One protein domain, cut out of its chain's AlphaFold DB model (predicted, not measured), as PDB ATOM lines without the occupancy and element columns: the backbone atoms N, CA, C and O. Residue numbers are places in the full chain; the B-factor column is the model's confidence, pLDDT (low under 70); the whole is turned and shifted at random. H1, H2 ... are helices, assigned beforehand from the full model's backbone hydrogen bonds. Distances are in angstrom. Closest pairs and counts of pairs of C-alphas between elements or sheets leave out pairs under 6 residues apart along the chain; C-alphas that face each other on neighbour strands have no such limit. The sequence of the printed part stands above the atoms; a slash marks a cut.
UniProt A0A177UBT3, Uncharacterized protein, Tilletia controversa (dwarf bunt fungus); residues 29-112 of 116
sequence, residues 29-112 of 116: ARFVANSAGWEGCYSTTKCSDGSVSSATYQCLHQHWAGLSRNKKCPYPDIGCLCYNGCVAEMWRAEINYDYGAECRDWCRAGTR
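Overview. This is residues 29 to 112 of the 116 residues of an uncharacterized protein of Tilletia controversa (dwarf bunt fungus) (UniProt A0A177UBT3). Crossed helices H3, H4 and H5 make the core, each packing on the other two; H2 folds back along H3 as a hairpin, and short H1 makes a corner with H2. The printed part has 84 residues, with five named helices, H1 to H5 in chain order, and no named strand: all helix, compact, radius of gyration of the C-alphas 12.1 A, spans 38 by 26 by 18 A.

Along the chain. H1, residues 29 to 34, begins at C-alpha (174.937, 121.815, 151.335). H2 is 36 to 45, H3 54 to 67, 20.4 A long, H4 80 to 90, and H5 100 to 110, ending at (159.579, 130.142, 148.443).

Arrangement. H1 and H2 only just touch, only at the corner, with 3 pairs of C-alphas within 8 A, Val 32 and Trp 38 closest. H3's residues 61 to 67 touch H4, about perpendicular at 87 degrees; closest C-alphas, Ala 65 and Cys 82, 4.0 A. O i to N i+4 pairs are within hydrogen-bond range throughout H1, H3, H4 and H5, and 4 of 6 in H2.

Size, cuts and confidence. The printed part has no cut. Link 68 to 79 is long. Residues 29 to 30, 33, 91 to 98 and 111 to 112 have pLDDT under 70.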
ATOM      1  N   ALA A  29     173.526 121.432 151.425       65.00
ATOM      2  CA  ALA A  29     174.937 121.815 151.335       65.00
ATOM      3  C   ALA A  29     175.417 121.996 149.882       65.00
ATOM      4  O   ALA A  29     176.161 122.928 149.588       65.00
ATOM      5  N   ARG A  30     174.958 121.144 148.954       68.12
ATOM      6  CA  ARG A  30     175.272 121.295 147.523       68.12
ATOM      7  C   ARG A  30     174.613 122.510 146.914       68.12
ATOM      8  O   ARG A  30     175.211 123.169 146.080       68.12
ATOM      9  N   PHE A  31     173.389 122.794 147.316       70.12
ATOM     10  CA  PHE A  31     172.645 123.925 146.808       70.12
ATOM     11  C   PHE A  31     173.280 125.253 147.241       70.12
ATOM     12  O   PHE A  31     173.506 126.130 146.413       70.12
ATOM     13  N   VAL A  32     173.697 125.329 148.510       70.81
ATOM     14  CA  VAL A  32     174.506 126.422 149.071       70.81
ATOM     15  C   VAL A  32     175.809 126.626 148.295       70.81
ATOM     16  O   VAL A  32     176.197 127.759 148.040       70.81
ATOM     17  N   ALA A  33     176.485 125.538 147.920       68.06
ATOM     18  CA  ALA A  33     177.771 125.606 147.232       68.06
ATOM     19  C   ALA A  33     177.665 126.037 145.758       68.06
ATOM     20  O   ALA A  33     178.646 126.517 145.197       68.06
ATOM     21  N   ASN A  34     176.502 125.843 145.131       70.62
ATOM     22  CA  ASN A  34     176.384 125.835 143.673       70.62
ATOM     23  C   ASN A  34     175.347 126.812 143.099       70.62
ATOM     24  O   ASN A  34     175.391 127.104 141.905       70.62
ATOM     25  N   SER A  35     174.428 127.338 143.912       77.06
ATOM     26  CA  SER A  35     173.512 128.399 143.486       77.06
ATOM     27  C   SER A  35     174.127 129.761 143.793       77.06
ATOM     28  O   SER A  35     174.256 130.145 144.954       77.06
ATOM     29  N   ALA A  36     174.449 130.538 142.756       75.62
ATOM     30  CA  ALA A  36     174.908 131.920 142.923       75.62
ATOM     31  C   ALA A  36     173.853 132.803 143.620       75.62
ATOM     32  O   ALA A  36     174.199 133.752 144.324       75.62
ATOM     33  N   GLY A  37     172.565 132.468 143.478       79.94
ATOM     34  CA  GLY A  37     171.480 133.111 144.218       79.94
ATOM     35  C   GLY A  37     171.534 132.880 145.733       79.94
ATOM     36  O   GLY A  37     171.059 133.729 146.490       79.94
ATOM     37  N   TRP A  38     172.132 131.774 146.197       83.19
ATOM     38  CA  TRP A  38     172.166 131.403 147.614       83.19
ATOM     39  C   TRP A  38     172.837 132.452 148.491       83.19
ATOM     40  O   TRP A  38     172.226 132.942 149.439       83.19
ATOM     41  N   GLU A  39     174.080 132.814 148.183       80.31
ATOM     42  CA  GLU A  39     174.869 133.721 149.020       80.31
ATOM     43  C   GLU A  39     174.221 135.112 149.118       80.31
ATOM     44  O   GLU A  39     174.086 135.676 150.211       80.31
ATOM     45  N   GLY A  40     173.737 135.636 147.986       82.25
ATOM     46  CA  GLY A  40     173.050 136.926 147.925       82.25
ATOM     47  C   GLY A  40     171.737 136.938 148.713       82.25
ATOM     48  O   GLY A  40     171.477 137.864 149.485       82.25
ATOM     49  N   CYS A  41     170.929 135.885 148.589       85.69
ATOM     50  CA  CYS A  41     169.675 135.787 149.326       85.69
ATOM     51  C   CYS A  41     169.901 135.525 150.817       85.69
ATOM     52  O   CYS A  41     169.292 136.181 151.656       85.69
ATOM     53  N   TYR A  42     170.803 134.619 151.184       83.44
ATOM     54  CA  TYR A  42     171.052 134.265 152.581       83.44
ATOM     55  C   TYR A  42     171.643 135.432 153.383       83.44
ATOM     56  O   TYR A  42     171.191 135.720 154.493       83.44
ATOM     57  N   SER A  43     172.616 136.151 152.815       81.12
ATOM     58  CA  SER A  43     173.257 137.293 153.485       81.12
ATOM     59  C   SER A  43     172.285 138.430 153.811       81.12
ATOM     60  O   SER A  43     172.480 139.127 154.807       81.12
ATOM     61  N   THR A  44     171.226 138.585 153.013       78.62
ATOM     62  CA  THR A  44     170.241 139.668 153.134       78.62
ATOM     63  C   THR A  44     168.994 139.291 153.928       78.62
ATOM     64  O   THR A  44     168.276 140.181 154.378       78.62
ATOM     65  N   THR A  45     168.725 137.996 154.119       80.69
ATOM     66  CA  THR A  45     167.434 137.535 154.661       80.69
ATOM     67  C   THR A  45     167.529 136.582 155.849       80.69
ATOM     68  O   THR A  45     166.488 136.244 156.402       80.69
ATOM     69  N   LYS A  46     168.723 136.144 156.274       78.19
ATOM     70  CA  LYS A  46     168.880 135.276 157.459       78.19
ATOM     71  C   LYS A  46     168.270 135.896 158.727       78.19
ATOM     72  O   LYS A  46     168.331 137.113 158.916       78.19
ATOM     73  N   CYS A  47     167.728 135.062 159.617       74.19
ATOM     74  CA  CYS A  47     167.256 135.529 160.920       74.19
ATOM     75  C   CYS A  47     168.463 135.861 161.841       74.19
ATOM     76  O   CYS A  47     169.607 135.467 161.585       74.19
ATOM     77  N   SER A  48     168.226 136.604 162.925       78.62
ATOM     78  CA  SER A  48     169.277 137.058 163.857       78.62
ATOM     79  C   SER A  48     169.979 135.925 164.616       78.62
ATOM     80  O   SER A  48     171.123 136.092 165.032       78.62
ATOM     81  N   ASP A  49     169.325 134.773 164.761       77.00
ATOM     82  CA  ASP A  49     169.866 133.550 165.365       77.00
ATOM     83  C   ASP A  49     170.696 132.698 164.383       77.00
ATOM     84  O   ASP A  49     171.221 131.649 164.753       77.00
ATOM     85  N   GLY A  50     170.837 133.148 163.131       72.38
ATOM     86  CA  GLY A  50     171.550 132.432 162.076       72.38
ATOM     87  C   GLY A  50     170.723 131.352 161.375       72.38
ATOM     88  O   GLY A  50     171.270 130.643 160.531       72.38
ATOM     89  N   SER A  51     169.429 131.222 161.681       73.31
ATOM     90  CA  SER A  51     168.530 130.332 160.946       73.31
ATOM     91  C   SER A  51     168.153 130.896 159.565       73.31
ATOM     92  O   SER A  51     168.218 132.104 159.300       73.31
ATOM     93  N   VAL A  52     167.787 129.996 158.645       74.06
ATOM     94  CA  VAL A  52     167.337 130.362 157.293       74.06
ATOM     95  C   VAL A  52     165.897 130.857 157.370       74.06
ATOM     96  O   VAL A  52     164.994 130.103 157.728       74.06
ATOM     97  N   SER A  53     165.681 132.106 156.971       76.06
ATOM     98  CA  SER A  53     164.348 132.692 156.878       76.06
ATOM     99  C   SER A  53     163.576 132.145 155.683       76.06
ATOM    100  O   SER A  53     164.144 131.893 154.621       76.06
ATOM    101  N   SER A  54     162.252 132.096 155.791       75.81
ATOM    102  CA  SER A  54     161.344 132.006 154.638       75.81
ATOM    103  C   SER A  54     161.621 133.082 153.574       75.81
ATOM    104  O   SER A  54     161.494 132.816 152.378       75.81
ATOM    105  N   ALA A  55     162.083 134.269 153.982       80.44
ATOM    106  CA  ALA A  55     162.490 135.340 153.076       80.44
ATOM    107  C   ALA A  55     163.689 134.939 152.197       80.44
ATOM    108  O   ALA A  55     163.783 135.390 151.054       80.44
ATOM    109  N   THR A  56     164.560 134.035 152.666       82.81
ATOM    110  CA  THR A  56     165.636 133.463 151.842       82.81
ATOM    111  C   THR A  56     165.053 132.659 150.689       82.81
ATOM    112  O   THR A  56     165.424 132.870 149.537       82.81
ATOM    113  N   TYR A  57     164.083 131.791 150.977       81.75
ATOM    114  CA  TYR A  57     163.409 130.983 149.961       81.75
ATOM    115  C   TYR A  57     162.629 131.843 148.959       81.75
ATOM    116  O   TYR A  57     162.624 131.546 147.766       81.75
ATOM    117  N   GLN A  58     162.006 132.931 149.416       84.50
ATOM    118  CA  GLN A  58     161.324 133.890 148.541       84.50
ATOM    119  C   GLN A  58     162.294 134.634 147.620       84.50
ATOM    120  O   GLN A  58     162.034 134.755 146.424       84.50
ATOM    121  N   CYS A  59     163.423 135.100 148.155       86.88
ATOM    122  CA  CYS A  59     164.465 135.744 147.361       86.88
ATOM    123  C   CYS A  59     164.987 134.802 146.268       86.88
ATOM    124  O   CYS A  59     165.072 135.189 145.103       86.88
ATOM    125  N   LEU A  60     165.246 133.540 146.619       87.44
ATOM    126  CA  LEU A  60     165.685 132.524 145.665       87.44
ATOM    127  C   LEU A  60     164.638 132.245 144.587       87.44
ATOM    128  O   LEU A  60     164.971 132.167 143.404       87.44
ATOM    129  N   HIS A  61     163.365 132.159 144.980       87.94
ATOM    130  CA  HIS A  61     162.258 131.971 144.046       87.94
ATOM    131  C   HIS A  61     162.218 133.072 142.983       87.94
ATOM    132  O   HIS A  61     162.136 132.782 141.787       87.94
ATOM    133  N   GLN A  62     162.352 134.328 143.413       88.88
ATOM    134  CA  GLN A  62     162.384 135.487 142.523       88.88
ATOM    135  C   GLN A  62     163.640 135.514 141.649       88.88
ATOM    136  O   GLN A  62     163.533 135.751 140.443       88.88
ATOM    137  N   HIS A  63     164.810 135.239 142.234       90.25
ATOM    138  CA  HIS A  63     166.081 135.164 141.514       90.25
ATOM    139  C   HIS A  63     165.990 134.169 140.357       90.25
ATOM    140  O   HIS A  63     166.180 134.542 139.199       90.25
ATOM    141  N   TRP A  64     165.578 132.929 140.630       89.81
ATOM    142  CA  TRP A  64     165.448 131.910 139.589       89.81
ATOM    143  C   TRP A  64     164.339 132.204 138.594       89.81
ATOM    144  O   TRP A  64     164.524 131.979 137.399       89.81
ATOM    145  N   ALA A  65     163.212 132.761 139.040       90.00
ATOM    146  CA  ALA A  65     162.177 133.212 138.118       90.00
ATOM    147  C   ALA A  65     162.707 134.263 137.124       90.00
ATOM    148  O   ALA A  65     162.255 134.290 135.980       90.00
ATOM    149  N   GLY A  66     163.692 135.075 137.522       88.12
ATOM    150  CA  GLY A  66     164.396 136.014 136.648       88.12
ATOM    151  C   GLY A  66     165.362 135.362 135.646       88.12
ATOM    152  O   GLY A  66     165.629 135.946 134.596       88.12
ATOM    153  N   LEU A  67     165.852 134.149 135.922       89.25
ATOM    154  CA  LEU A  67     166.809 133.433 135.065       89.25
ATOM    155  C   LEU A  67     166.156 132.664 133.911       89.25
ATOM    156  O   LEU A  67     166.840 132.287 132.958       89.25
ATOM    157  N   SER A  68     164.843 132.422 133.961       87.69
ATOM    158  CA  SER A  68     164.129 131.690 132.915       87.69
ATOM    159  C   SER A  68     162.940 132.467 132.373       87.69
ATOM    160  O   SER A  68     162.230 133.157 133.091       87.69
ATOM    161  N   ARG A  69     162.678 132.303 131.073       87.50
ATOM    162  CA  ARG A  69     161.441 132.758 130.411       87.50
ATOM    163  C   ARG A  69     160.541 131.595 129.998       87.50
ATOM    164  O   ARG A  69     159.470 131.807 129.430       87.50
ATOM    165  N   ASN A  70     160.971 130.360 130.256       84.31
ATOM    166  CA  ASN A  70     160.242 129.174 129.845       84.31
ATOM    167  C   ASN A  70     159.119 128.864 130.840       84.31
ATOM    168  O   ASN A  70     159.368 128.514 131.992       84.31
ATOM    169  N   LYS A  71     157.871 128.954 130.373       82.56
ATOM    170  CA  LYS A  71     156.676 128.628 131.165       82.56
ATOM    171  C   LYS A  71     156.260 127.157 131.080       82.56
ATOM    172  O   LYS A  71     155.304 126.775 131.739       82.56
ATOM    173  N   LYS A  72     156.940 126.334 130.277       86.81
ATOM    174  CA  LYS A  72     156.703 124.888 130.220       86.81
ATOM    175  C   LYS A  72     157.568 124.206 131.273       86.81
ATOM    176  O   LYS A  72     158.789 124.331 131.230       86.81
ATOM    177  N   CYS A  73     156.945 123.503 132.209       83.19
ATOM    178  CA  CYS A  73     157.638 122.712 133.217       83.19
ATOM    179  C   CYS A  73     156.714 121.605 133.762       83.19
ATOM    180  O   CYS A  73     155.495 121.715 133.616       83.19
ATOM    181  N   PRO A  74     157.269 120.562 134.401       81.88
ATOM    182  CA  PRO A  74     156.479 119.493 135.018       81.88
ATOM    183  C   PRO A  74     155.694 119.919 136.275       81.88
ATOM    184  O   PRO A  74     154.782 119.204 136.674       81.88
ATOM    185  N   TYR A  75     156.011 121.072 136.882       81.75
ATOM    186  CA  TYR A  75     155.448 121.518 138.168       81.75
ATOM    187  C   TYR A  75     154.907 122.964 138.106       81.75
ATOM    188  O   TYR A  75     155.574 123.906 138.548       81.75
ATOM    189  N   PRO A  76     153.722 123.197 137.514       81.56
ATOM    190  CA  PRO A  76     153.168 124.545 137.369       81.56
ATOM    191  C   PRO A  76     152.731 125.187 138.698       81.56
ATOM    192  O   PRO A  76     152.719 126.413 138.792       81.56
ATOM    193  N   ASP A  77     152.421 124.388 139.722       78.81
ATOM    194  CA  ASP A  77     151.937 124.808 141.047       78.81
ATOM    195  C   ASP A  77     152.973 125.582 141.878       78.81
ATOM    196  O   ASP A  77     152.607 126.376 142.739       78.81
ATOM    197  N   ILE A  78     154.262 125.391 141.599       77.56
ATOM    198  CA  ILE A  78     155.381 126.045 142.304       77.56
ATOM    199  C   ILE A  78     156.005 127.206 141.504       77.56
ATOM    200  O   ILE A  78     156.920 127.882 141.976       77.56
ATOM    201  N   GLY A  79     155.513 127.438 140.280       82.12
ATOM    202  CA  GLY A  79     156.007 128.445 139.343       82.12
ATOM    203  C   GLY A  79     157.082 127.922 138.382       82.12
ATOM    204  O   GLY A  79     158.246 127.754 138.746       82.12
ATOM    205  N   CYS A  80     156.719 127.756 137.104       87.94
ATOM    206  CA  CYS A  80     157.625 127.199 136.090       87.94
ATOM    207  C   CYS A  80     158.891 128.014 135.825       87.94
ATOM    208  O   CYS A  80     159.921 127.440 135.483       87.94
ATOM    209  N   LEU A  81     158.824 129.336 135.978       90.81
ATOM    210  CA  LEU A  81     159.993 130.192 135.793       90.81
ATOM    211  C   LEU A  81     161.035 129.923 136.886       90.81
ATOM    212  O   LEU A  81     162.206 129.763 136.565       90.81
ATOM    213  N   CYS A  82     160.591 129.775 138.140       90.19
ATOM    214  CA  CYS A  82     161.454 129.417 139.264       90.19
ATOM    215  C   CYS A  82     162.116 128.055 139.039       90.19
ATOM    216  O   CYS A  82     163.339 127.961 139.034       90.19
ATOM    217  N   TYR A  83     161.321 127.012 138.763       89.75
ATOM    218  CA  TYR A  83     161.846 125.661 138.544       89.75
ATOM    219  C   TYR A  83     162.882 125.627 137.413       89.75
ATOM    220  O   TYR A  83     163.996 125.142 137.595       89.75
ATOM    221  N   ASN A  84     162.538 126.187 136.250       90.25
ATOM    222  CA  ASN A  84     163.422 126.166 135.089       90.25
ATOM    223  C   ASN A  84     164.680 127.020 135.299       90.25
ATOM    224  O   ASN A  84     165.741 126.659 134.799       90.25
ATOM    225  N   GLY A  85     164.571 128.148 136.005       90.31
ATOM    226  CA  GLY A  85     165.718 128.990 136.338       90.31
ATOM    227  C   GLY A  85     166.658 128.327 137.336       90.31
ATOM    228  O   GLY A  85     167.866 128.352 137.130       90.31
ATOM    229  N   CYS A  86     166.103 127.660 138.351       88.62
ATOM    230  CA  CYS A  86     166.864 126.879 139.318       88.62
ATOM    231  C   CYS A  86     167.627 125.754 138.618       88.62
ATOM    232  O   CYS A  86     168.841 125.663 138.746       88.62
ATOM    233  N   VAL A  87     166.946 124.950 137.791       86.81
ATOM    234  CA  VAL A  87     167.600 123.877 137.030       86.81
ATOM    235  C   VAL A  87     168.678 124.439 136.100       86.81
ATOM    236  O   VAL A  87     169.750 123.857 136.010       86.81
ATOM    237  N   ALA A  88     168.446 125.575 135.437       86.56
ATOM    238  CA  ALA A  88     169.436 126.187 134.547       86.56
ATOM    239  C   ALA A  88     170.676 126.725 135.285       86.56
ATOM    240  O   ALA A  88     171.785 126.638 134.754       86.56
ATOM    241  N   GLU A  89     170.494 127.282 136.484       86.25
ATOM    242  CA  GLU A  89     171.595 127.731 137.339       86.25
ATOM    243  C   GLU A  89     172.388 126.530 137.873       86.25
ATOM    244  O   GLU A  89     173.607 126.480 137.727       86.25
ATOM    245  N   MET A  90     171.684 125.521 138.393       78.56
ATOM    246  CA  MET A  90     172.270 124.335 139.019       78.56
ATOM    247  C   MET A  90     172.885 123.350 138.015       78.56
ATOM    248  O   MET A  90     173.871 122.693 138.333       78.56
ATOM    249  N   TRP A  91     172.381 123.279 136.776       67.69
ATOM    250  CA  TRP A  91     172.947 122.447 135.701       67.69
ATOM    251  C   TRP A  91     174.415 122.775 135.405       67.69
ATOM    252  O   TRP A  91     175.168 121.931 134.928       67.69
ATOM    253  N   ARG A  92     174.850 124.008 135.693       62.69
ATOM    254  CA  ARG A  92     176.251 124.406 135.524       62.69
ATOM    255  C   ARG A  92     177.177 123.816 136.591       62.69
ATOM    256  O   ARG A  92     178.386 123.860 136.395       62.69
ATOM    257  N   ALA A  93     176.630 123.290 137.684       59.59
ATOM    258  CA  ALA A  93     177.396 122.921 138.861       59.59
ATOM    259  C   ALA A  93     177.813 121.443 138.918       59.59
ATOM    260  O   ALA A  93     178.951 121.173 139.285       59.59
ATOM    261  N   GLU A  94     176.973 120.482 138.507       57.25
ATOM    262  CA  GLU A  94     177.366 119.062 138.401       57.25
ATOM    263  C   GLU A  94     176.567 118.327 137.306       57.25
ATOM    264  O   GLU A  94     175.346 118.425 137.235       57.25
ATOM    265  N   ILE A  95     177.251 117.530 136.475       55.88
ATOM    266  CA  ILE A  95     176.651 116.797 135.336       55.88
ATOM    267  C   ILE A  95     175.868 115.536 135.773       55.88
ATOM    268  O   ILE A  95     175.027 115.043 135.029       55.88
ATOM    269  N   ASN A  96     176.110 115.012 136.981       59.91
ATOM    270  CA  ASN A  96     175.622 113.691 137.416       59.91
ATOM    271  C   ASN A  96     174.550 113.738 138.518       59.91
ATOM    272  O   ASN A  96     174.333 112.735 139.201       59.91
ATOM    273  N   TYR A  97     173.901 114.884 138.729       64.94
ATOM    274  CA  TYR A  97     172.914 115.051 139.791       64.94
ATOM    275  C   TYR A  97     171.590 115.596 139.248       64.94
ATOM    276  O   TYR A  97     171.566 116.584 138.516       64.94
ATOM    277  N   ASP A  98     170.481 114.948 139.610       68.81
ATOM    278  CA  ASP A  98     169.143 115.418 139.254       68.81
ATOM    279  C   ASP A  98     168.684 116.487 140.248       68.81
ATOM    280  O   ASP A  98     168.034 116.184 141.243       68.81
ATOM    281  N   TYR A  99     169.014 117.744 139.948       75.19
ATOM    282  CA  TYR A  99     168.581 118.909 140.725       75.19
ATOM    283  C   TYR A  99     167.074 119.198 140.628       75.19
ATOM    284  O   TYR A  99     166.583 120.128 141.272       75.19
ATOM    285  N   GLY A 100     166.321 118.468 139.797       80.00
ATOM    286  CA  GLY A 100     164.906 118.740 139.559       80.00
ATOM    287  C   GLY A 100     164.059 118.592 140.825       80.00
ATOM    288  O   GLY A 100     163.198 119.434 141.095       80.00
ATOM    289  N   ALA A 101     164.309 117.560 141.633       80.31
ATOM    290  CA  ALA A 101     163.568 117.345 142.875       80.31
ATOM    291  C   ALA A 101     163.844 118.454 143.903       80.31
ATOM    292  O   ALA A 101     162.901 118.991 144.485       80.31
ATOM    293  N   GLU A 102     165.103 118.861 144.069       80.50
ATOM    294  CA  GLU A 102     165.469 119.960 144.961       80.50
ATOM    295  C   GLU A 102     164.886 121.281 144.483       80.50
ATOM    296  O   GLU A 102     164.239 121.974 145.263       80.50
ATOM    297  N   CYS A 103     165.079 121.632 143.209       84.25
ATOM    298  CA  CYS A 103     164.556 122.873 142.647       84.25
ATOM    299  C   CYS A 103     163.045 122.983 142.845       84.25
ATOM    300  O   CYS A 103     162.531 124.063 143.144       84.25
ATOM    301  N   ARG A 104     162.326 121.860 142.745       86.19
ATOM    302  CA  ARG A 104     160.901 121.815 143.061       86.19
ATOM    303  C   ARG A 104     160.634 122.168 144.526       86.19
ATOM    304  O   ARG A 104     159.789 123.019 144.797       86.19
ATOM    305  N   ASP A 105     161.333 121.529 145.455       82.56
ATOM    306  CA  ASP A 105     161.092 121.685 146.891       82.56
ATOM    307  C   ASP A 105     161.497 123.087 147.391       82.56
ATOM    308  O   ASP A 105     160.751 123.712 148.149       82.56
ATOM    309  N   TRP A 106     162.604 123.644 146.889       81.62
ATOM    310  CA  TRP A 106     163.040 125.017 147.171       81.62
ATOM    311  C   TRP A 106     162.064 126.063 146.626       81.62
ATOM    312  O   TRP A 106     161.643 126.954 147.365       81.62
ATOM    313  N   CYS A 107     161.648 125.940 145.358       84.81
ATOM    314  CA  CYS A 107     160.640 126.835 144.788       84.81
ATOM    315  C   CYS A 107     159.319 126.737 145.565       84.81
ATOM    316  O   CYS A 107     158.692 127.755 145.850       84.81
ATOM    317  N   ARG A 108     158.915 125.531 145.987       84.88
ATOM    318  CA  ARG A 108     157.726 125.332 146.825       84.88
ATOM    319  C   ARG A 108     157.858 126.011 148.189       84.88
ATOM    320  O   ARG A 108     156.894 126.618 148.645       84.88
ATOM    321  N   ALA A 109     159.020 125.954 148.832       79.31
ATOM    322  CA  ALA A 109     159.253 126.662 150.090       79.31
ATOM    323  C   ALA A 109     159.176 128.189 149.907       79.31
ATOM    324  O   ALA A 109     158.567 128.868 150.727       79.31
ATOM    325  N   GLY A 110     159.680 128.718 148.786       74.31
ATOM    326  CA  GLY A 110     159.579 130.142 148.443       74.31
ATOM    327  C   GLY A 110     158.152 130.629 148.172       74.31
ATOM    328  O   GLY A 110     157.873 131.811 148.317       74.31
ATOM    329  N   THR A 111     157.217 129.735 147.836       69.88
ATOM    330  CA  THR A 111     155.787 130.091 147.728       69.88
ATOM    331  C   THR A 111     155.062 130.189 149.073       69.88
ATOM    332  O   THR A 111     153.908 130.619 149.110       69.88
ATOM    333  N   ARG A 112     155.703 129.801 150.184       68.25
ATOM    334  CA  ARG A 112     155.111 129.878 151.524       68.25
ATOM    335  C   ARG A 112     155.410 131.236 152.165       68.25
ATOM    336  O   ARG A 112     156.513 131.768 152.055       68.25
TER     337      ARG A 112